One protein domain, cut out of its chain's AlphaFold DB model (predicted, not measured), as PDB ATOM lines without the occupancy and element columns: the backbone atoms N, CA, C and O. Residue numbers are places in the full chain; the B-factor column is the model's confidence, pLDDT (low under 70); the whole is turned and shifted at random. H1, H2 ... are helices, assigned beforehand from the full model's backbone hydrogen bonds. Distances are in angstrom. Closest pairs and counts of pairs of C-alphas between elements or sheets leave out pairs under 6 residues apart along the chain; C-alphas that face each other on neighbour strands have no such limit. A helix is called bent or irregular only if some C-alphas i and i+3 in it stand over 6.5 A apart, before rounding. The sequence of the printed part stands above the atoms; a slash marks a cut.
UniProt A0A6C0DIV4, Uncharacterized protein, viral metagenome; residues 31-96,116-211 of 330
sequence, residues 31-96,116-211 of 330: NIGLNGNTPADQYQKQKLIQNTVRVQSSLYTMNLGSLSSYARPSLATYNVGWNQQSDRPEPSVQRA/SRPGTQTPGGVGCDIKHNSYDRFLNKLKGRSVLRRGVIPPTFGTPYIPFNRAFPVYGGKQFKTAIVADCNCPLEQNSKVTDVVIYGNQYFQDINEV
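This is residues 31 to 96 and 116 to 211 of the 330 residues of an uncharacterized protein of viral metagenome (UniProt A0A6C0DIV4). There is little regular structure here: a loose rod, mostly loops, with H2 and H3 crossing near its middle and H1 and H4 meeting at a corner towards one end. Residues 163 to 169 and 205 to 211 stick out. The 162 printed residues include five named helices, H1 to H5 in order, and no named strand; the class is all helix, though these hold only 50 residues. The radius of gyration of the C-alphas is 21.0 A, the spans 68 by 32 by 32 A.

Start at H1, residues 39 to 49; it touches H4, residues 192 to 199, about perpendicular at 89 degrees, closest at the C-alphas of Pro 39 and Ile 199, 5.4 A apart. H2, residues 57 to 69, touches H3, residues 134 to 147, about perpendicular at 83 degrees, closest at C-alphas Ser 66 and Asn 140, 4.4 A. H5, residues 203 to 206, touches no helix and is too short for O i to N i+4 pairs; in the others every such pair is within hydrogen-bond range.

Find C-alpha 39 at (-47.600, -6.683, -34.419); H1 runs 15.1 A from there. H2 runs 18.1 A, H3 18.9 A; H3 is only just irregular, C-alphas 144 and 147 being 6.6 A apart. H5 ends at C-alpha 206, (-55.852, -15.510, -28.344).

Residues 97 to 115 are not printed, a gap of 15.1 A between C-alphas 96 and 116. The H3 to H4 link is long, 44 residues. Mean pLDDT of the printed part is 73.1, with 61 residues under 70.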
ATOM      1  N   ASN A  31     -41.422 -18.866 -32.062       54.62
ATOM      2  CA  ASN A  31     -40.768 -17.592 -32.376       54.62
ATOM      3  C   ASN A  31     -39.464 -17.298 -31.606       54.62
ATOM      4  O   ASN A  31     -39.248 -16.217 -31.050       54.62
ATOM      5  N   ILE A  32     -38.561 -18.278 -31.607       53.03
ATOM      6  CA  ILE A  32     -37.202 -18.137 -31.080       53.03
ATOM      7  C   ILE A  32     -36.475 -17.050 -31.899       53.03
ATOM      8  O   ILE A  32     -36.127 -17.260 -33.058       53.03
ATOM      9  N   GLY A  33     -36.301 -15.855 -31.323       61.03
ATOM     10  CA  GLY A  33     -35.560 -14.748 -31.949       61.03
ATOM     11  C   GLY A  33     -36.384 -13.570 -32.477       61.03
ATOM     12  O   GLY A  33     -35.823 -12.740 -33.187       61.03
ATOM     13  N   LEU A  34     -37.673 -13.449 -32.131       66.81
ATOM     14  CA  LEU A  34     -38.543 -12.336 -32.567       66.81
ATOM     15  C   LEU A  34     -38.705 -12.234 -34.087       66.81
ATOM     16  O   LEU A  34     -39.059 -11.178 -34.598       66.81
ATOM     17  N   ASN A  35     -38.435 -13.302 -34.834       65.62
ATOM     18  CA  ASN A  35     -38.386 -13.276 -36.294       65.62
ATOM     19  C   ASN A  35     -39.766 -13.234 -36.962       65.62
ATOM     20  O   ASN A  35     -39.841 -12.924 -38.148       65.62
ATOM     21  N   GLY A  36     -40.845 -13.448 -36.209       68.12
ATOM     22  CA  GLY A  36     -42.212 -13.340 -36.706       68.12
ATOM     23  C   GLY A  36     -42.599 -11.942 -37.202       68.12
ATOM     24  O   GLY A  36     -41.907 -10.938 -36.984       68.12
ATOM     25  N   ASN A  37     -43.723 -11.911 -37.921       71.38
ATOM     26  CA  ASN A  37     -44.299 -10.714 -38.536       71.38
ATOM     27  C   ASN A  37     -45.555 -10.219 -37.797       71.38
ATOM     28  O   ASN A  37     -46.312  -9.419 -38.341       71.38
ATOM     29  N   THR A  38     -45.802 -10.710 -36.579       75.38
ATOM     30  CA  THR A  38     -46.936 -10.248 -35.770       75.38
ATOM     31  C   THR A  38     -46.692  -8.809 -35.285       75.38
ATOM     32  O   THR A  38     -45.529  -8.419 -35.115       75.38
ATOM     33  N   PRO A  39     -47.747  -8.012 -35.020       78.38
ATOM     34  CA  PRO A  39     -47.600  -6.683 -34.419       78.38
ATOM     35  C   PRO A  39     -46.725  -6.703 -33.154       78.38
ATOM     36  O   PRO A  39     -45.835  -5.862 -32.987       78.38
ATOM     37  N   ALA A  40     -46.900  -7.721 -32.306       79.00
ATOM     38  CA  ALA A  40     -46.128  -7.893 -31.081       79.00
ATOM     39  C   ALA A  40     -44.625  -8.091 -31.348       79.00
ATOM     40  O   ALA A  40     -43.796  -7.442 -30.703       79.00
ATOM     41  N   ASP A  41     -44.257  -8.928 -32.324       78.19
ATOM     42  CA  ASP A  41     -42.851  -9.154 -32.692       78.19
ATOM     43  C   ASP A  41     -42.217  -7.899 -33.290       78.19
ATOM     44  O   ASP A  41     -41.103  -7.513 -32.923       78.19
ATOM     45  N   GLN A  42     -42.942  -7.230 -34.194       80.12
ATOM     46  CA  GLN A  42     -42.500  -5.974 -34.795       80.12
ATOM     47  C   GLN A  42     -42.264  -4.911 -33.719       80.12
ATOM     48  O   GLN A  42     -41.257  -4.201 -33.752       80.12
ATOM     49  N   TYR A  43     -43.139  -4.834 -32.716       83.12
ATOM     50  CA  TYR A  43     -42.988  -3.890 -31.616       83.12
ATOM     51  C   TYR A  43     -41.790  -4.205 -30.720       83.12
ATOM     52  O   TYR A  43     -41.043  -3.300 -30.338       83.12
ATOM     53  N   GLN A  44     -41.564  -5.479 -30.393       83.38
ATOM     54  CA  GLN A  44     -40.402  -5.891 -29.603       83.38
ATOM     55  C   GLN A  44     -39.086  -5.630 -30.355       83.38
ATOM     56  O   GLN A  44     -38.144  -5.090 -29.765       83.38
ATOM     57  N   LYS A  45     -39.042  -5.894 -31.669       83.00
ATOM     58  CA  LYS A  45     -37.932  -5.500 -32.556       83.00
ATOM     59  C   LYS A  45     -37.707  -3.990 -32.535       83.00
ATOM     60  O   LYS A  45     -36.584  -3.549 -32.308       83.00
ATOM     61  N   GLN A  46     -38.758  -3.184 -32.704       84.56
ATOM     62  CA  GLN A  46     -38.648  -1.722 -32.647       84.56
ATOM     63  C   GLN A  46     -38.108  -1.241 -31.301       84.56
ATOM     64  O   GLN A  46     -37.257  -0.353 -31.269       84.56
ATOM     65  N   LYS A  47     -38.540  -1.848 -30.191       87.25
ATOM     66  CA  LYS A  47     -38.039  -1.515 -28.857       87.25
ATOM     67  C   LYS A  47     -36.538  -1.752 -28.712       87.25
ATOM     68  O   LYS A  47     -35.866  -0.905 -28.119       87.25
ATOM     69  N   LEU A  48     -36.036  -2.866 -29.251       87.62
ATOM     70  CA  LEU A  48     -34.607  -3.190 -29.292       87.62
ATOM     71  C   LEU A  48     -33.846  -2.230 -30.216       87.62
ATOM     72  O   LEU A  48     -32.877  -1.624 -29.780       87.62
ATOM     73  N   ILE A  49     -34.331  -2.010 -31.442       85.94
ATOM     74  CA  ILE A  49     -33.732  -1.091 -32.430       85.94
ATOM     75  C   ILE A  49     -33.639   0.349 -31.892       85.94
ATOM     76  O   ILE A  49     -32.718   1.091 -32.230       85.94
ATOM     77  N   GLN A  50     -34.609   0.770 -31.077       87.56
ATOM     78  CA  GLN A  50     -34.646   2.101 -30.462       87.56
ATOM     79  C   GLN A  50     -33.979   2.157 -29.077       87.56
ATOM     80  O   GLN A  50     -34.019   3.207 -28.444       87.56
ATOM     81  N   ASN A  51     -33.377   1.062 -28.588       90.00
ATOM     82  CA  ASN A  51     -32.764   0.970 -27.254       90.00
ATOM     83  C   ASN A  51     -33.700   1.412 -26.112       90.00
ATOM     84  O   ASN A  51     -33.284   2.012 -25.123       90.00
ATOM     85  N   THR A  52     -34.993   1.112 -26.251       88.12
ATOM     86  CA  THR A  52     -36.017   1.447 -25.241       88.12
ATOM     87  C   THR A  52     -36.308   0.308 -24.266       88.12
ATOM     88  O   THR A  52     -37.127   0.444 -23.362       88.12
ATOM     89  N   VAL A  53     -35.612  -0.815 -24.428       88.25
ATOM     90  CA  VAL A  53     -35.572  -1.943 -23.493       88.25
ATOM     91  C   VAL A  53     -34.128  -2.184 -23.073       88.25
ATOM     92  O   VAL A  53     -33.212  -1.763 -23.774       88.25
ATOM     93  N   ARG A  54     -33.922  -2.879 -21.946       86.81
ATOM     94  CA  ARG A  54     -32.581  -3.168 -21.391       86.81
ATOM     95  C   ARG A  54     -31.760  -1.900 -21.105       86.81
ATOM     96  O   ARG A  54     -30.544  -1.881 -21.249       86.81
ATOM     97  N   VAL A  55     -32.447  -0.834 -20.713       89.00
ATOM     98  CA  VAL A  55     -31.846   0.467 -20.409       89.00
ATOM     99  C   VAL A  55     -31.323   0.499 -18.976       89.00
ATOM    100  O   VAL A  55     -31.841  -0.198 -18.104       89.00
ATOM    101  N   GLN A  56     -30.308   1.326 -18.726       94.88
ATOM    102  CA  GLN A  56     -29.754   1.521 -17.385       94.88
ATOM    103  C   GLN A  56     -30.824   2.020 -16.399       94.88
ATOM    104  O   GLN A  56     -31.712   2.801 -16.757       94.88
ATOM    105  N   SER A  57     -30.705   1.609 -15.134       91.56
ATOM    106  CA  SER A  57     -31.646   1.970 -14.064       91.56
ATOM    107  C   SER A  57     -31.743   3.482 -13.836       91.56
ATOM    108  O   SER A  57     -32.835   3.996 -13.588       91.56
ATOM    109  N   SER A  58     -30.631   4.207 -13.972       92.81
ATOM    110  CA  SER A  58     -30.568   5.671 -13.869       92.81
ATOM    111  C   SER A  58     -31.437   6.353 -14.926       92.81
ATOM    112  O   SER A  58     -32.236   7.234 -14.610       92.81
ATOM    113  N   LEU A  59     -31.341   5.897 -16.174       91.12
ATOM    114  CA  LEU A  59     -32.098   6.431 -17.299       91.12
ATOM    115  C   LEU A  59     -33.589   6.087 -17.177       91.12
ATOM    116  O   LEU A  59     -34.441   6.951 -17.385       91.12
ATOM    117  N   TYR A  60     -33.918   4.862 -16.755       91.25
ATOM    118  CA  TYR A  60     -35.299   4.485 -16.443       91.25
ATOM    119  C   TYR A  60     -35.901   5.383 -15.351       91.25
ATOM    120  O   TYR A  60     -36.995   5.918 -15.524       91.25
ATOM    121  N   THR A  61     -35.170   5.591 -14.253       90.44
ATOM    122  CA  THR A  61     -35.630   6.395 -13.108       90.44
ATOM    123  C   THR A  61     -35.797   7.866 -13.484       90.44
ATOM    124  O   THR A  61     -36.801   8.473 -13.120       90.44
ATOM    125  N   MET A  62     -34.874   8.426 -14.276       90.00
ATOM    126  CA  MET A  62     -34.999   9.782 -14.821       90.00
ATOM    127  C   MET A  62     -36.278   9.924 -15.652       90.00
ATOM    128  O   MET A  62     -37.055  10.858 -15.452       90.00
ATOM    129  N   ASN A  63     -36.529   8.970 -16.552       90.31
ATOM    130  CA  ASN A  63     -37.705   9.013 -17.411       90.31
ATOM    131  C   ASN A  63     -39.004   8.864 -16.618       90.31
ATOM    132  O   ASN A  63     -39.976   9.571 -16.881       90.31
ATOM    133  N   LEU A  64     -39.011   7.971 -15.627       88.69
ATOM    134  CA  LEU A  64     -40.138   7.771 -14.725       88.69
ATOM    135  C   LEU A  64     -40.422   9.030 -13.889       88.69
ATOM    136  O   LEU A  64     -41.582   9.405 -13.722       88.69
ATOM    137  N   GLY A  65     -39.385   9.722 -13.414       87.75
ATOM    138  CA  GLY A  65     -39.522  10.980 -12.674       87.75
ATOM    139  C   GLY A  65     -40.168  12.085 -13.516       87.75
ATOM    140  O   GLY A  65     -41.144  12.710 -13.095       87.75
ATOM    141  N   SER A  66     -39.708  12.274 -14.753       86.81
ATOM    142  CA  SER A  66     -40.306  13.253 -15.670       86.81
ATOM    143  C   SER A  66     -41.744  12.891 -16.089       86.81
ATOM    144  O   SER A  66     -42.573  13.776 -16.281       86.81
ATOM    145  N   LEU A  67     -42.067  11.600 -16.237       86.31
ATOM    146  CA  LEU A  67     -43.415  11.147 -16.614       86.31
ATOM    147  C   LEU A  67     -44.416  11.161 -15.450       86.31
ATOM    148  O   LEU A  67     -45.607  11.308 -15.693       86.31
ATOM    149  N   SER A  68     -43.954  11.008 -14.208       84.00
ATOM    150  CA  SER A  68     -44.807  11.039 -13.007       84.00
ATOM    151  C   SER A  68     -45.066  12.454 -12.474       84.00
ATOM    152  O   SER A  68     -46.049  12.694 -11.770       84.00
ATOM    153  N   SER A  69     -44.193  13.408 -12.797       79.88
ATOM    154  CA  SER A  69     -44.357  14.822 -12.437       79.88
ATOM    155  C   SER A  69     -45.390  15.522 -13.319       79.88
ATOM    156  O   SER A  69     -46.288  16.183 -12.793       79.88
ATOM    157  N   TYR A  70     -45.306  15.320 -14.638       82.56
ATOM    158  CA  TYR A  70     -46.225  15.916 -15.602       82.56
ATOM    159  C   TYR A  70     -47.640  15.329 -15.496       82.56
ATOM    160  O   TYR A  70     -47.837  14.120 -15.604       82.56
ATOM    161  N   ALA A  71     -48.644  16.203 -15.423       81.00
ATOM    162  CA  ALA A  71     -50.049  15.839 -15.583       81.00
ATOM    163  C   ALA A  71     -50.670  16.614 -16.753       81.00
ATOM    164  O   ALA A  71     -50.474  17.823 -16.884       81.00
ATOM    165  N   ARG A  72     -51.408  15.915 -17.631       80.06
ATOM    166  CA  ARG A  72     -52.042  16.534 -18.806       80.06
ATOM    167  C   ARG A  72     -53.176  17.462 -18.342       80.06
ATOM    168  O   ARG A  72     -54.080  16.979 -17.663       80.06
ATOM    169  N   PRO A  73     -53.161  18.752 -18.717       82.25
ATOM    170  CA  PRO A  73     -54.295  19.641 -18.496       82.25
ATOM    171  C   PRO A  73     -55.568  19.117 -19.156       82.25
ATOM    172  O   PRO A  73     -55.507  18.514 -20.231       82.25
ATOM    173  N   SER A  74     -56.708  19.357 -18.517       82.81
ATOM    174  CA  SER A  74     -58.020  18.973 -19.034       82.81
ATOM    175  C   SER A  74     -58.752  20.195 -19.592       82.81
ATOM    176  O   SER A  74     -58.287  21.334 -19.474       82.81
ATOM    177  N   LEU A  75     -59.927  19.971 -20.183       82.81
ATOM    178  CA  LEU A  75     -60.800  21.064 -20.610       82.81
ATOM    179  C   LEU A  75     -61.206  21.961 -19.426       82.81
ATOM    180  O   LEU A  75     -61.301  23.172 -19.595       82.81
ATOM    181  N   ALA A  76     -61.354  21.388 -18.223       83.75
ATOM    182  CA  ALA A  76     -61.681  22.134 -17.007       83.75
ATOM    183  C   ALA A  76     -60.579  23.128 -16.601       83.75
ATOM    184  O   ALA A  76     -60.869  24.146 -15.984       83.75
ATOM    185  N   THR A  77     -59.325  22.871 -16.992       81.00
ATOM    186  CA  THR A  77     -58.193  23.780 -16.762       81.00
ATOM    187  C   THR A  77     -57.793  24.549 -18.023       81.00
ATOM    188  O   THR A  77     -56.645  24.971 -18.143       81.00
ATOM    189  N   TYR A  78     -58.699  24.702 -18.999       83.38
ATOM    190  CA  TYR A  78     -58.463  25.399 -20.275       83.38
ATOM    191  C   TYR A  78     -57.234  24.894 -21.047       83.38
ATOM    192  O   TYR A  78     -56.556  25.652 -21.738       83.38
ATOM    193  N   ASN A  79     -56.914  23.602 -20.917       82.88
ATOM    194  CA  ASN A  79     -55.707  22.988 -21.473       82.88
ATOM    195  C   ASN A  79     -54.378  23.643 -21.023       82.88
ATOM    196  O   ASN A  79     -53.329  23.384 -21.621       82.88
ATOM    197  N   VAL A  80     -54.392  24.440 -19.950       80.31
ATOM    198  CA  VAL A  80     -53.203  25.057 -19.351       80.31
ATOM    199  C   VAL A  80     -52.913  24.472 -17.970       80.31
ATOM    200  O   VAL A  80     -53.791  23.958 -17.279       80.31
ATOM    201  N   GLY A  81     -51.633  24.488 -17.598       79.00
ATOM    202  CA  GLY A  81     -51.203  24.134 -16.246       79.00
ATOM    203  C   GLY A  81     -51.486  25.267 -15.259       79.00
ATOM    204  O   GLY A  81     -51.630  26.424 -15.665       79.00
ATOM    205  N   TRP A  82     -51.478  24.951 -13.967       74.81
ATOM    206  CA  TRP A  82     -51.582  25.944 -12.904       74.81
ATOM    207  C   TRP A  82     -50.443  26.976 -13.043       74.81
ATOM    208  O   TRP A  82     -49.268  26.620 -13.141       74.81
ATOM    209  N   ASN A  83     -50.769  28.267 -13.137       72.62
ATOM    210  CA  ASN A  83     -49.809  29.370 -13.304       72.62
ATOM    211  C   ASN A  83     -48.832  29.280 -14.500       72.62
ATOM    212  O   ASN A  83     -47.751  29.851 -14.421       72.62
ATOM    213  N   GLN A  84     -49.183  28.594 -15.604       70.69
ATOM    214  CA  GLN A  84     -48.392  28.375 -16.845       70.69
ATOM    215  C   GLN A  84     -46.992  27.732 -16.690       70.69
ATOM    216  O   GLN A  84     -46.561  26.974 -17.565       70.69
ATOM    217  N   GLN A  85     -46.300  27.957 -15.579       70.12
ATOM    218  CA  GLN A  85     -45.002  27.410 -15.210       70.12
ATOM    219  C   GLN A  85     -45.122  26.055 -14.505       70.12
ATOM    220  O   GLN A  85     -44.157  25.295 -14.524       70.12
ATOM    221  N   SER A  86     -46.287  25.696 -13.946       72.38
ATOM    222  CA  SER A  86     -46.453  24.388 -13.302       72.38
ATOM    223  C   SER A  86     -46.426  23.240 -14.313       72.38
ATOM    224  O   SER A  86     -46.903  23.348 -15.452       72.38
ATOM    225  N   ASP A  87     -45.863  22.122 -13.864       74.69
ATOM    226  CA  ASP A  87     -45.914  20.795 -14.469       74.69
ATOM    227  C   ASP A  87     -47.284  20.111 -14.304       74.69
ATOM    228  O   ASP A  87     -47.544  19.098 -14.960       74.69
ATOM    229  N   ARG A  88     -48.181  20.683 -13.484       77.62
ATOM    230  CA  ARG A  88     -49.502  20.135 -13.158       77.62
ATOM    231  C   ARG A  88     -50.635  21.139 -13.418       77.62
ATOM    232  O   ARG A  88     -50.417  22.348 -13.338       77.62
ATOM    233  N   PRO A  89     -51.849  20.657 -13.742       79.75
ATOM    234  CA  PRO A  89     -53.035  21.500 -13.861       79.75
ATOM    235  C   PRO A  89     -53.608  21.906 -12.501       79.75
ATOM    236  O   PRO A  89     -54.149  22.997 -12.384       79.75
ATOM    237  N   GLU A  90     -53.411  21.074 -11.477       82.31
ATOM    238  CA  GLU A  90     -53.877  21.325 -10.116       82.31
ATOM    239  C   GLU A  90     -52.707  21.678  -9.186       82.31
ATOM    240  O   GLU A  90     -51.642  21.044  -9.270       82.31
ATOM    241  N   PRO A  91     -52.878  22.653  -8.276       78.75
ATOM    242  CA  PRO A  91     -51.868  22.976  -7.278       78.75
ATOM    243  C   PRO A  91     -51.683  21.836  -6.276       78.75
ATOM    244  O   PRO A  91     -52.636  21.175  -5.862       78.75
ATOM    245  N   SER A  92     -50.451  21.647  -5.794       78.94
ATOM    246  CA  SER A  92     -50.244  20.844  -4.587       78.94
ATOM    247  C   SER A  92     -50.828  21.562  -3.376       78.94
ATOM    248  O   SER A  92     -50.541  22.732  -3.145       78.94
ATOM    249  N   VAL A  93     -51.632  20.853  -2.588       80.81
ATOM    250  CA  VAL A  93     -52.198  21.377  -1.342       80.81
ATOM    251  C   VAL A  93     -51.438  20.767  -0.176       80.81
ATOM    252  O   VAL A  93     -51.583  19.581   0.121       80.81
ATOM    253  N   GLN A  94     -50.631  21.581   0.496       77.88
ATOM    254  CA  GLN A  94     -50.005  21.206   1.752       77.88
ATOM    255  C   GLN A  94     -50.901  21.678   2.894       77.88
ATOM    256  O   GLN A  94     -51.072  22.874   3.129       77.88
ATOM    257  N   ARG A  95     -51.490  20.730   3.625       76.12
ATOM    258  CA  ARG A  95     -52.232  21.051   4.847       76.12
ATOM    259  C   ARG A  95     -51.234  21.329   5.966       76.12
ATOM    260  O   ARG A  95     -50.289  20.563   6.149       76.12
ATOM    261  N   ALA A  96     -51.436  22.421   6.698       70.62
ATOM    262  CA  ALA A  96     -50.679  22.667   7.917       70.62
ATOM    263  C   ALA A  96     -51.015  21.569   8.936       70.62
ATOM    264  O   ALA A  96     -52.186  21.325   9.233       70.62
ATOM    265  N   SER A 116     -37.587  21.582  15.387       65.06
ATOM    266  CA  SER A 116     -37.038  21.124  14.098       65.06
ATOM    267  C   SER A 116     -37.081  19.598  13.944       65.06
ATOM    268  O   SER A 116     -36.076  18.961  13.641       65.06
ATOM    269  N   ARG A 117     -38.237  18.980  14.203       63.19
ATOM    270  CA  ARG A 117     -38.435  17.550  13.958       63.19
ATOM    271  C   ARG A 117     -38.802  17.340  12.481       63.19
ATOM    272  O   ARG A 117     -39.589  18.119  11.936       63.19
ATOM    273  N   PRO A 118     -38.275  16.300  11.814       61.44
ATOM    274  CA  PRO A 118     -38.712  15.949  10.467       61.44
ATOM    275  C   PRO A 118     -40.245  15.821  10.411       61.44
ATOM    276  O   PRO A 118     -40.836  15.080  11.194       61.44
ATOM    277  N   GLY A 119     -40.892  16.592   9.531       59.69
ATOM    278  CA  GLY A 119     -42.351  16.597   9.350       59.69
ATOM    279  C   GLY A 119     -43.151  17.607  10.190       59.69
ATOM    280  O   GLY A 119     -44.341  17.766   9.933       59.69
ATOM    281  N   THR A 120     -42.550  18.333  11.144       58.06
ATOM    282  CA  THR A 120     -43.290  19.298  11.994       58.06
ATOM    283  C   THR A 120     -43.289  20.737  11.473       58.06
ATOM    284  O   THR A 120     -44.092  21.547  11.925       58.06
ATOM    285  N   GLN A 121     -42.455  21.060  10.484       64.25
ATOM    286  CA  GLN A 121     -42.418  22.366   9.811       64.25
ATOM    287  C   GLN A 121     -43.277  22.348   8.537       64.25
ATOM    288  O   GLN A 121     -42.766  22.467   7.428       64.25
ATOM    289  N   THR A 122     -44.587  22.138   8.675       65.56
ATOM    290  CA  THR A 122     -45.514  22.203   7.532       65.56
ATOM    291  C   THR A 122     -46.173  23.585   7.496       65.56
ATOM    292  O   THR A 122     -47.184  23.778   8.168       65.56
ATOM    293  N   PRO A 123     -45.633  24.569   6.744       65.69
ATOM    294  CA  PRO A 123     -46.138  25.948   6.758       65.69
ATOM    295  C   PRO A 123     -47.586  26.083   6.258       65.69
ATOM    296  O   PRO A 123     -48.190  27.140   6.407       65.69
ATOM    297  N   GLY A 124     -48.154  25.013   5.691       69.19
ATOM    298  CA  GLY A 124     -49.415  25.063   4.968       69.19
ATOM    299  C   GLY A 124     -49.265  25.830   3.653       69.19
ATOM    300  O   GLY A 124     -48.303  26.565   3.444       69.19
ATOM    301  N   GLY A 125     -50.204  25.636   2.733       74.69
ATOM    302  CA  GLY A 125     -50.245  26.402   1.493       74.69
ATOM    303  C   GLY A 125     -50.887  25.651   0.339       74.69
ATOM    304  O   GLY A 125     -50.913  24.420   0.297       74.69
ATOM    305  N   VAL A 126     -51.403  26.424  -0.613       75.00
ATOM    306  CA  VAL A 126     -51.865  25.925  -1.907       75.00
ATOM    307  C   VAL A 126     -50.886  26.416  -2.952       75.00
ATOM    308  O   VAL A 126     -50.725  27.616  -3.161       75.00
ATOM    309  N   GLY A 127     -50.226  25.473  -3.601       70.12
ATOM    310  CA  GLY A 127     -49.346  25.747  -4.710       70.12
ATOM    311  C   GLY A 127     -48.155  24.822  -4.780       70.12
ATOM    312  O   GLY A 127     -47.846  24.065  -3.862       70.12
ATOM    313  N   CYS A 128     -47.486  24.888  -5.918       60.56
ATOM    314  CA  CYS A 128     -46.151  24.353  -6.082       60.56
ATOM    315  C   CYS A 128     -45.165  25.275  -5.357       60.56
ATOM    316  O   CYS A 128     -45.191  26.482  -5.591       60.56
ATOM    317  N   ASP A 129     -44.285  24.730  -4.517       58.56
ATOM    318  CA  ASP A 129     -43.115  25.482  -4.060       58.56
ATOM    319  C   ASP A 129     -42.257  25.818  -5.291       58.56
ATOM    320  O   ASP A 129     -41.705  24.933  -5.946       58.56
ATOM    321  N   ILE A 130     -42.242  27.098  -5.664       59.16
ATOM    322  CA  ILE A 130     -41.539  27.621  -6.842       59.16
ATOM    323  C   ILE A 130     -40.039  27.801  -6.544       59.16
ATOM    324  O   ILE A 130     -39.249  27.953  -7.473       59.16
ATOM    325  N   LYS A 131     -39.601  27.777  -5.277       58.00
ATOM    326  CA  LYS A 131     -38.245  28.230  -4.929       58.00
ATOM    327  C   LYS A 131     -37.176  27.148  -5.036       58.00
ATOM    328  O   LYS A 131     -36.041  27.463  -5.386       58.00
ATOM    329  N   HIS A 132     -37.528  25.881  -4.844       61.91
ATOM    330  CA  HIS A 132     -36.600  24.764  -5.012       61.91
ATOM    331  C   HIS A 132     -36.999  23.913  -6.227       61.91
ATOM    332  O   HIS A 132     -38.122  23.423  -6.317       61.91
ATOM    333  N   ASN A 133     -36.066  23.718  -7.170       66.75
ATOM    334  CA  ASN A 133     -36.223  22.860  -8.359       66.75
ATOM    335  C   ASN A 133     -37.201  23.361  -9.443       66.75
ATOM    336  O   ASN A 133     -37.706  22.560 -10.229       66.75
ATOM    337  N   SER A 134     -37.450  24.673  -9.547       73.31
ATOM    338  CA  SER A 134     -38.304  25.252 -10.604       73.31
ATOM    339  C   SER A 134     -37.828  24.914 -12.018       73.31
ATOM    340  O   SER A 134     -38.636  24.529 -12.864       73.31
ATOM    341  N   TYR A 135     -36.517  24.988 -12.267       82.50
ATOM    342  CA  TYR A 135     -35.944  24.626 -13.563       82.50
ATOM    343  C   TYR A 135     -36.063  23.125 -13.853       82.50
ATOM    344  O   TYR A 135     -36.468  22.741 -14.949       82.50
ATOM    345  N   ASP A 136     -35.791  22.270 -12.866       82.81
ATOM    346  CA  ASP A 136     -35.931  20.819 -13.029       82.81
ATOM    347  C   ASP A 136     -37.391  20.419 -13.296       82.81
ATOM    348  O   ASP A 136     -37.670  19.652 -14.213       82.81
ATOM    349  N   ARG A 137     -38.359  21.027 -12.598       79.75
ATOM    350  CA  ARG A 137     -39.797  20.850 -12.873       79.75
ATOM    351  C   ARG A 137     -40.188  21.309 -14.274       79.75
ATOM    352  O   ARG A 137     -40.924  20.603 -14.963       79.75
ATOM    353  N   PHE A 138     -39.679  22.454 -14.723       82.69
ATOM    354  CA  PHE A 138     -39.899  22.936 -16.085       82.69
ATOM    355  C   PHE A 138     -39.333  21.964 -17.132       82.69
ATOM    356  O   PHE A 138     -40.027  21.603 -18.087       82.69
ATOM    357  N   LEU A 139     -38.112  21.462 -16.931       85.88
ATOM    358  CA  LEU A 139     -37.521  20.447 -17.803       85.88
ATOM    359  C   LEU A 139     -38.312  19.137 -17.774       85.88
ATOM    360  O   LEU A 139     -38.558  18.547 -18.825       85.88
ATOM    361  N   ASN A 140     -38.756  18.699 -16.598       86.00
ATOM    362  CA  ASN A 140     -39.591  17.515 -16.429       86.00
ATOM    363  C   ASN A 140     -40.936  17.668 -17.145       86.00
ATOM    364  O   ASN A 140     -41.364  16.739 -17.825       86.00
ATOM    365  N   LYS A 141     -41.546  18.858 -17.116       83.81
ATOM    366  CA  LYS A 141     -42.736  19.186 -17.910       83.81
ATOM    367  C   LYS A 141     -42.472  19.048 -19.406       83.81
ATOM    368  O   LYS A 141     -43.271  18.422 -20.097       83.81
ATOM    369  N   LEU A 142     -41.376  19.603 -19.925       86.50
ATOM    370  CA  LEU A 142     -41.037  19.500 -21.351       86.50
ATOM    371  C   LEU A 142     -40.775  18.043 -21.769       86.50
ATOM    372  O   LEU A 142     -41.341  17.562 -22.753       86.50
ATOM    373  N   LYS A 143     -39.976  17.316 -20.980       88.62
ATOM    374  CA  LYS A 143     -39.645  15.900 -21.205       88.62
ATOM    375  C   LYS A 143     -40.884  15.007 -21.127       88.62
ATOM    376  O   LYS A 143     -41.133  14.212 -22.035       88.62
ATOM    377  N   GLY A 144     -41.678  15.172 -20.073       85.12
ATOM    378  CA  GLY A 144     -42.903  14.430 -19.808       85.12
ATOM    379  C   GLY A 144     -44.035  14.760 -20.779       85.12
ATOM    380  O   GLY A 144     -44.870  13.893 -21.018       85.12
ATOM    381  N   ARG A 145     -44.055  15.958 -21.390       82.38
ATOM    382  CA  ARG A 145     -45.050  16.372 -22.402       82.38
ATOM    383  C   ARG A 145     -44.823  15.745 -23.777       82.38
ATOM    384  O   ARG A 145     -45.806  15.429 -24.442       82.38
ATOM    385  N   SER A 146     -43.575  15.590 -24.224       82.31
ATOM    386  CA  SER A 146     -43.283  15.171 -25.607       82.31
ATOM    387  C   SER A 146     -42.147  14.154 -25.738       82.31
ATOM    388  O   SER A 146     -42.312  13.105 -26.364       82.31
ATOM    389  N   VAL A 147     -40.975  14.435 -25.164       84.56
ATOM    390  CA  VAL A 147     -39.734  13.715 -25.497       84.56
ATOM    391  C   VAL A 147     -39.700  12.295 -24.939       84.56
ATOM    392  O   VAL A 147     -39.148  11.410 -25.581       84.56
ATOM    393  N   LEU A 148     -40.313  12.030 -23.795       87.75
ATOM    394  CA  LEU A 148     -40.271  10.696 -23.185       87.75
ATOM    395  C   LEU A 148     -41.463   9.816 -23.560       87.75
ATOM    396  O   LEU A 148     -41.522   8.649 -23.174       87.75
ATOM    397  N   ARG A 149     -42.416  10.373 -24.313       82.31
ATOM    398  CA  ARG A 149     -43.638   9.677 -24.702       82.31
ATOM    399  C   ARG A 149     -43.441   8.808 -25.928       82.31
ATOM    400  O   ARG A 149     -42.676   9.140 -26.837       82.31
ATOM    401  N   ARG A 150     -44.230   7.737 -25.953       84.38
ATOM    402  CA  ARG A 150     -44.464   6.918 -27.138       84.38
ATOM    403  C   ARG A 150     -45.201   7.764 -28.179       84.38
ATOM    404  O   ARG A 150     -46.052   8.573 -27.815       84.38
ATOM    405  N   GLY A 151     -44.856   7.589 -29.449       80.81
ATOM    406  CA  GLY A 151     -45.599   8.168 -30.565       80.81
ATOM    407  C   GLY A 151     -46.965   7.505 -30.750       80.81
ATOM    408  O   GLY A 151     -47.257   6.476 -30.138       80.81
ATOM    409  N   VAL A 152     -47.792   8.105 -31.606       80.12
ATOM    410  CA  VAL A 152     -49.055   7.506 -32.056       80.12
ATOM    411  C   VAL A 152     -48.749   6.234 -32.845       80.12
ATOM    412  O   VAL A 152     -47.818   6.214 -33.652       80.12
ATOM    413  N   ILE A 153     -49.505   5.170 -32.578       79.31
ATOM    414  CA  ILE A 153     -49.368   3.902 -33.296       79.31
ATOM    415  C   ILE A 153     -50.218   3.993 -34.561       79.31
ATOM    416  O   ILE A 153     -51.410   4.283 -34.450       79.31
ATOM    417  N   PRO A 154     -49.649   3.751 -35.751       79.38
ATOM    418  CA  PRO A 154     -50.432   3.719 -36.976       79.38
ATOM    419  C   PRO A 154     -51.541   2.656 -36.886       79.38
ATOM    420  O   PRO A 154     -51.266   1.545 -36.432       79.38
ATOM    421  N   PRO A 155     -52.767   2.931 -37.361       77.06
ATOM    422  CA  PRO A 155     -53.847   1.939 -37.363       77.06
ATOM    423  C   PRO A 155     -53.523   0.714 -38.234       77.06
ATOM    424  O   PRO A 155     -54.075  -0.357 -38.022       77.06
ATOM    425  N   THR A 156     -52.591   0.856 -39.181       76.00
ATOM    426  CA  THR A 156     -52.086  -0.213 -40.054       76.00
ATOM    427  C   THR A 156     -50.889  -0.971 -39.454       76.00
ATOM    428  O   THR A 156     -50.176  -1.680 -40.170       76.00
ATOM    429  N   PHE A 157     -50.586  -0.783 -38.165       78.75
ATOM    430  CA  PHE A 157     -49.457  -1.445 -37.512       78.75
ATOM    431  C   PHE A 157     -49.660  -2.967 -37.488       78.75
ATOM    432  O   PHE A 157     -50.658  -3.466 -36.977       78.75
ATOM    433  N   GLY A 158     -48.706  -3.707 -38.055       72.19
ATOM    434  CA  GLY A 158     -48.771  -5.166 -38.161       72.19
ATOM    435  C   GLY A 158     -49.724  -5.727 -39.230       72.19
ATOM    436  O   GLY A 158     -49.888  -6.942 -39.295       72.19
ATOM    437  N   THR A 159     -50.298  -4.893 -40.107       68.19
ATOM    438  CA  THR A 159     -51.103  -5.319 -41.274       68.19
ATOM    439  C   THR A 159     -50.411  -4.979 -42.606       68.19
ATOM    440  O   THR A 159     -49.888  -3.872 -42.723       68.19
ATOM    441  N   PRO A 160     -50.560  -5.804 -43.663       65.50
ATOM    442  CA  PRO A 160     -49.848  -7.053 -43.925       65.50
ATOM    443  C   PRO A 160     -48.420  -6.857 -44.499       65.50
ATOM    444  O   PRO A 160     -47.986  -5.757 -44.824       65.50
ATOM    445  N   TYR A 161     -47.710  -7.986 -44.605       60.94
ATOM    446  CA  TYR A 161     -46.411  -8.244 -45.250       60.94
ATOM    447  C   TYR A 161     -45.919  -7.169 -46.240       60.94
ATOM    448  O   TYR A 161     -46.385  -7.098 -47.374       60.94
ATOM    449  N   ILE A 162     -44.909  -6.389 -45.833       59.81
ATOM    450  CA  ILE A 162     -44.084  -5.622 -46.774       59.81
ATOM    451  C   ILE A 162     -43.149  -6.642 -47.441       59.81
ATOM    452  O   ILE A 162     -42.269  -7.167 -46.749       59.81
ATOM    453  N   PRO A 163     -43.322  -6.973 -48.736       58.50
ATOM    454  CA  PRO A 163     -42.437  -7.913 -49.404       58.50
ATOM    455  C   PRO A 163     -41.010  -7.381 -49.347       58.50
ATOM    456  O   PRO A 163     -40.748  -6.220 -49.673       58.50
ATOM    457  N   PHE A 164     -40.080  -8.227 -48.905       59.50
ATOM    458  CA  PHE A 164     -38.669  -7.874 -48.878       59.50
ATOM    459  C   PHE A 164     -38.174  -7.702 -50.318       59.50
ATOM    460  O   PHE A 164     -37.848  -8.671 -51.003       59.50
ATOM    461  N   ASN A 165     -38.142  -6.456 -50.786       64.69
ATOM    462  CA  ASN A 165     -37.576  -6.118 -52.077       64.69
ATOM    463  C   ASN A 165     -36.075  -5.860 -51.911       64.69
ATOM    464  O   ASN A 165     -35.677  -4.867 -51.308       64.69
ATOM    465  N   ARG A 166     -35.234  -6.736 -52.472       67.69
ATOM    466  CA  ARG A 166     -33.767  -6.578 -52.449       67.69
ATOM    467  C   ARG A 166     -33.291  -5.301 -53.150       67.69
ATOM    468  O   ARG A 166     -32.232  -4.803 -52.793       67.69
ATOM    469  N   ALA A 167     -34.054  -4.785 -54.119       73.38
ATOM    470  CA  ALA A 167     -33.749  -3.534 -54.813       73.38
ATOM    471  C   ALA A 167     -34.129  -2.290 -53.988       73.38
ATOM    472  O   ALA A 167     -33.510  -1.243 -54.146       73.38
ATOM    473  N   PHE A 168     -35.106  -2.414 -53.080       63.66
ATOM    474  CA  PHE A 168     -35.553  -1.345 -52.177       63.66
ATOM    475  C   PHE A 168     -35.694  -1.873 -50.743       63.66
ATOM    476  O   PHE A 168     -36.809  -2.007 -50.226       63.66
ATOM    477  N   PRO A 169     -34.576  -2.229 -50.093       56.31
ATOM    478  CA  PRO A 169     -34.605  -2.729 -48.729       56.31
ATOM    479  C   PRO A 169     -35.139  -1.646 -47.779       56.31
ATOM    480  O   PRO A 169     -34.547  -0.579 -47.615       56.31
ATOM    481  N   VAL A 170     -36.267  -1.922 -47.119       56.12
ATOM    482  CA  VAL A 170     -36.808  -1.055 -46.062       56.12
ATOM    483  C   VAL A 170     -35.966  -1.258 -44.803       56.12
ATOM    484  O   VAL A 170     -36.229  -2.138 -43.982       56.12
ATOM    485  N   TYR A 171     -34.913  -0.458 -44.656       50.88
ATOM    486  CA  TYR A 171     -34.055  -0.505 -43.480       50.88
ATOM    487  C   TYR A 171     -34.683   0.242 -42.299       50.88
ATOM    488  O   TYR A 171     -35.135   1.379 -42.404       50.88
ATOM    489  N   GLY A 172     -34.666  -0.401 -41.131       55.69
ATOM    490  CA  GLY A 172     -34.839   0.263 -39.842       55.69
ATOM    491  C   GLY A 172     -36.194   0.089 -39.167       55.69
ATOM    492  O   GLY A 172     -36.224   0.190 -37.948       55.69
ATOM    493  N   GLY A 173     -37.288  -0.199 -39.881       63.06
ATOM    494  CA  GLY A 173     -38.578  -0.599 -39.283       63.06
ATOM    495  C   GLY A 173     -39.148   0.321 -38.187       63.06
ATOM    496  O   GLY A 173     -40.062  -0.086 -37.476       63.06
ATOM    497  N   LYS A 174     -38.616   1.540 -38.006       73.50
ATOM    498  CA  LYS A 174     -39.032   2.515 -36.991       73.50
ATOM    499  C   LYS A 174     -40.290   3.220 -37.493       73.50
ATOM    500  O   LYS A 174     -40.204   4.294 -38.072       73.50
ATOM    501  N   GLN A 175     -41.447   2.595 -37.307       77.12
ATOM    502  CA  GLN A 175     -42.723   3.165 -37.758       77.12
ATOM    503  C   GLN A 175     -43.247   4.245 -36.809       77.12
ATOM    504  O   GLN A 175     -43.906   5.184 -37.237       77.12
ATOM    505  N   PHE A 176     -42.929   4.132 -35.521       83.12
ATOM    506  CA  PHE A 176     -43.242   5.143 -34.522       83.12
ATOM    507  C   PHE A 176     -42.211   5.120 -33.394       83.12
ATOM    508  O   PHE A 176     -41.427   4.182 -33.236       83.12
ATOM    509  N   LYS A 177     -42.205   6.183 -32.596       85.75
ATOM    510  CA  LYS A 177     -41.329   6.323 -31.434       85.75
ATOM    511  C   LYS A 177     -41.791   5.418 -30.294       85.75
ATOM    512  O   LYS A 177     -42.917   5.568 -29.820       85.75
ATOM    513  N   THR A 178     -40.932   4.528 -29.807       86.75
ATOM    514  CA  THR A 178     -41.201   3.731 -28.603       86.75
ATOM    515  C   THR A 178     -40.858   4.515 -27.330       86.75
ATOM    516  O   THR A 178     -40.231   5.574 -27.377       86.75
ATOM    517  N   ALA A 179     -41.301   4.021 -26.172       86.50
ATOM    518  CA  ALA A 179     -40.997   4.607 -24.868       86.50
ATOM    519  C   ALA A 179     -40.404   3.558 -23.928       86.50
ATOM    520  O   ALA A 179     -40.689   2.366 -24.053       86.50
ATOM    521  N   ILE A 180     -39.590   4.037 -22.987       88.81
ATOM    522  CA  ILE A 180     -38.916   3.217 -21.973       88.81
ATOM    523  C   ILE A 180     -39.875   2.833 -20.847       88.81
ATOM    524  O   ILE A 180     -39.878   1.696 -20.384       88.81
ATOM    525  N   VAL A 181     -40.704   3.786 -20.427       84.75
ATOM    526  CA  VAL A 181     -41.747   3.581 -19.422       84.75
ATOM    527  C   VAL A 181     -43.070   3.382 -20.157       84.75
ATOM    528  O   VAL A 181     -43.416   4.172 -21.037       84.75
ATOM    529  N   ALA A 182     -43.779   2.306 -19.822       73.81
ATOM    530  CA  ALA A 182     -45.119   2.017 -20.325       73.81
ATOM    531  C   ALA A 182     -46.190   2.558 -19.360       73.81
ATOM    532  O   ALA A 182     -45.878   2.857 -18.210       73.81
ATOM    533  N   ASP A 183     -47.437   2.653 -19.832       65.94
ATOM    534  CA  ASP A 183     -48.616   2.973 -19.007       65.94
ATOM    535  C   ASP A 183     -48.518   4.302 -18.229       65.94
ATOM    536  O   ASP A 183     -48.936   4.445 -17.081       65.94
ATOM    537  N   CYS A 184     -47.920   5.315 -18.851       65.00
ATOM    538  CA  CYS A 184     -47.980   6.672 -18.330       65.00
ATOM    539  C   CYS A 184     -49.368   7.277 -18.610       65.00
ATOM    540  O   CYS A 184     -49.897   7.128 -19.713       65.00
ATOM    541  N   ASN A 185     -49.939   7.992 -17.625       59.91
ATOM    542  CA  ASN A 185     -51.239   8.691 -17.676       59.91
ATOM    543  C   ASN A 185     -51.220   9.899 -18.635       59.91
ATOM    544  O   ASN A 185     -51.429  11.053 -18.263       59.91
ATOM    545  N   CYS A 186     -50.812   9.654 -19.868       55.66
ATOM    546  CA  CYS A 186     -50.484  10.645 -20.870       55.66
ATOM    547  C   CYS A 186     -50.694  10.063 -22.273       55.66
ATOM    548  O   CYS A 186     -49.777  10.152 -23.100       55.66
ATOM    549  N   PRO A 187     -51.846   9.447 -22.587       54.47
ATOM    550  CA  PRO A 187     -52.018   8.951 -23.930       54.47
ATOM    551  C   PRO A 187     -52.160  10.172 -24.860       54.47
ATOM    552  O   PRO A 187     -52.828  11.165 -24.542       54.47
ATOM    553  N   LEU A 188     -51.414  10.158 -25.969       56.06
ATOM    554  CA  LEU A 188     -51.532  11.183 -27.014       56.06
ATOM    555  C   LEU A 188     -52.925  11.124 -27.660       56.06
ATOM    556  O   LEU A 188     -53.443  12.160 -28.067       56.06
ATOM    557  N   GLU A 189     -53.567   9.957 -27.607       55.72
ATOM    558  CA  GLU A 189     -54.946   9.705 -28.024       55.72
ATOM    559  C   GLU A 189     -55.821   9.301 -26.832       55.72
ATOM    560  O   GLU A 189     -55.327   8.796 -25.834       55.72
ATOM    561  N   GLN A 190     -57.133   9.508 -26.903       53.03
ATOM    562  CA  GLN A 190     -58.033   9.296 -25.760       53.03
ATOM    563  C   GLN A 190     -58.194   7.817 -25.340       53.03
ATOM    564  O   GLN A 190     -58.711   7.557 -24.259       53.03
ATOM    565  N   ASN A 191     -57.683   6.852 -26.121       55.34
ATOM    566  CA  ASN A 191     -57.940   5.419 -25.929       55.34
ATOM    567  C   ASN A 191     -56.659   4.561 -25.882       55.34
ATOM    568  O   ASN A 191     -56.428   3.706 -26.740       55.34
ATOM    569  N   SER A 192     -55.837   4.728 -24.836       57.09
ATOM    570  CA  SER A 192     -54.612   3.920 -24.633       57.09
ATOM    571  C   SER A 192     -54.880   2.408 -24.669       57.09
ATOM    572  O   SER A 192     -54.106   1.657 -25.252       57.09
ATOM    573  N   LYS A 193     -56.033   1.966 -24.145       58.94
ATOM    574  CA  LYS A 193     -56.424   0.547 -24.133       58.94
ATOM    575  C   LYS A 193     -56.656  -0.033 -25.531       58.94
ATOM    576  O   LYS A 193     -56.334  -1.189 -25.752       58.94
ATOM    577  N   VAL A 194     -57.186   0.753 -26.470       61.44
ATOM    578  CA  VAL A 194     -57.438   0.299 -27.852       61.44
ATOM    579  C   VAL A 194     -56.123   0.208 -28.627       61.44
ATOM    580  O   VAL A 194     -55.889  -0.749 -29.355       61.44
ATOM    581  N   THR A 195     -55.224   1.171 -28.419       64.31
ATOM    582  CA  THR A 195     -53.923   1.195 -29.105       64.31
ATOM    583  C   THR A 195     -52.966   0.100 -28.622       64.31
ATOM    584  O   THR A 195     -52.224  -0.465 -29.426       64.31
ATOM    585  N   ASP A 196     -53.017  -0.273 -27.341       68.38
ATOM    586  CA  ASP A 196     -52.236  -1.402 -26.828       68.38
ATOM    587  C   ASP A 196     -52.743  -2.750 -27.379       68.38
ATOM    588  O   ASP A 196     -51.929  -3.634 -27.639       68.38
ATOM    589  N   VAL A 197     -54.044  -2.898 -27.669       68.06
ATOM    590  CA  VAL A 197     -54.583  -4.098 -28.342       68.06
ATOM    591  C   VAL A 197     -53.989  -4.279 -29.742       68.06
ATOM    592  O   VAL A 197     -53.705  -5.405 -30.130       68.06
ATOM    593  N   VAL A 198     -53.735  -3.194 -30.481       72.50
ATOM    594  CA  VAL A 198     -53.099  -3.262 -31.812       72.50
ATOM    595  C   VAL A 198     -51.636  -3.699 -31.704       72.50
ATOM    596  O   VAL A 198     -51.179  -4.541 -32.469       72.50
ATOM    597  N   ILE A 199     -50.892  -3.164 -30.731       75.94
ATOM    598  CA  ILE A 199     -49.466  -3.473 -30.562       75.94
ATOM    599  C   ILE A 199     -49.234  -4.893 -30.044       75.94
ATOM    600  O   ILE A 199     -48.321  -5.583 -30.494       75.94
ATOM    601  N   TYR A 200     -50.008  -5.300 -29.042       73.12
ATOM    602  CA  TYR A 200     -49.889  -6.612 -28.408       73.12
ATOM    603  C   TYR A 200     -50.802  -7.652 -29.061       73.12
ATOM    604  O   TYR A 200     -50.846  -8.797 -28.610       73.12
ATOM    605  N   GLY A 201     -51.503  -7.262 -30.129       63.22
ATOM    606  CA  GLY A 201     -52.306  -8.135 -30.961       63.22
ATOM    607  C   GLY A 201     -51.427  -9.232 -31.536       63.22
ATOM    608  O   GLY A 201     -50.543  -8.995 -32.358       63.22
ATOM    609  N   ASN A 202     -51.652 -10.448 -31.068       58.25
ATOM    610  CA  ASN A 202     -51.033 -11.633 -31.616       58.25
ATOM    611  C   ASN A 202     -52.146 -12.653 -31.829       58.25
ATOM    612  O   ASN A 202     -52.745 -13.128 -30.866       58.25
ATOM    613  N   GLN A 203     -52.410 -12.961 -33.098       51.25
ATOM    614  CA  GLN A 203     -53.393 -13.961 -33.510       51.25
ATOM    615  C   GLN A 203     -53.138 -15.321 -32.840       51.25
ATOM    616  O   GLN A 203     -54.076 -15.976 -32.427       51.25
ATOM    617  N   TYR A 204     -51.873 -15.673 -32.583       48.62
ATOM    618  CA  TYR A 204     -51.500 -16.930 -31.927       48.62
ATOM    619  C   TYR A 204     -51.660 -16.921 -30.399       48.62
ATOM    620  O   TYR A 204     -51.471 -17.950 -29.761       48.62
ATOM    621  N   PHE A 205     -51.926 -15.764 -29.782       48.09
ATOM    622  CA  PHE A 205     -52.008 -15.630 -28.320       48.09
ATOM    623  C   PHE A 205     -53.454 -15.579 -27.812       48.09
ATOM    624  O   PHE A 205     -53.671 -15.766 -26.617       48.09
ATOM    625  N   GLN A 206     -54.437 -15.338 -28.692       42.78
ATOM    626  CA  GLN A 206     -55.852 -15.510 -28.344       42.78
ATOM    627  C   GLN A 206     -56.247 -16.992 -28.346       42.78
ATOM    628  O   GLN A 206     -56.923 -17.426 -27.419       42.78
ATOM    629  N   ASP A 207     -55.675 -17.789 -29.251       40.91
ATOM    630  CA  ASP A 207     -55.937 -19.233 -29.329       40.91
ATOM    631  C   ASP A 207     -55.471 -20.020 -28.088       40.91
ATOM    632  O   ASP A 207     -56.002 -21.086 -27.795       40.91
ATOM    633  N   ILE A 208     -54.502 -19.507 -27.317       42.78
ATOM    634  CA  ILE A 208     -54.008 -20.187 -26.101       42.78
ATOM    635  C   ILE A 208     -54.989 -20.023 -24.928       42.78
ATOM    636  O   ILE A 208     -55.077 -20.901 -24.074       42.78
ATOM    637  N   ASN A 209     -55.747 -18.922 -24.887       41.34
ATOM    638  CA  ASN A 209     -56.740 -18.673 -23.837       41.34
ATOM    639  C   ASN A 209     -58.143 -19.190 -24.205       41.34
ATOM    640  O   ASN A 209     -59.004 -19.243 -23.332       41.34
ATOM    641  N   GLU A 210     -58.368 -19.578 -25.464       43.75
ATOM    642  CA  GLU A 210     -59.602 -20.216 -25.952       43.75
ATOM    643  C   GLU A 210     -59.449 -21.733 -26.147       43.75
ATOM    644  O   GLU A 210     -60.216 -22.361 -26.878       43.75
ATOM    645  N   VAL A 211     -58.491 -22.372 -25.467       47.00
ATOM    646  CA  VAL A 211     -58.501 -23.834 -25.348       47.00
ATOM    647  C   VAL A 211     -59.635 -24.222 -24.396       47.00
ATOM    648  O   VAL A 211     -59.436 -24.429 -23.201       47.00
TER     649      VAL A 211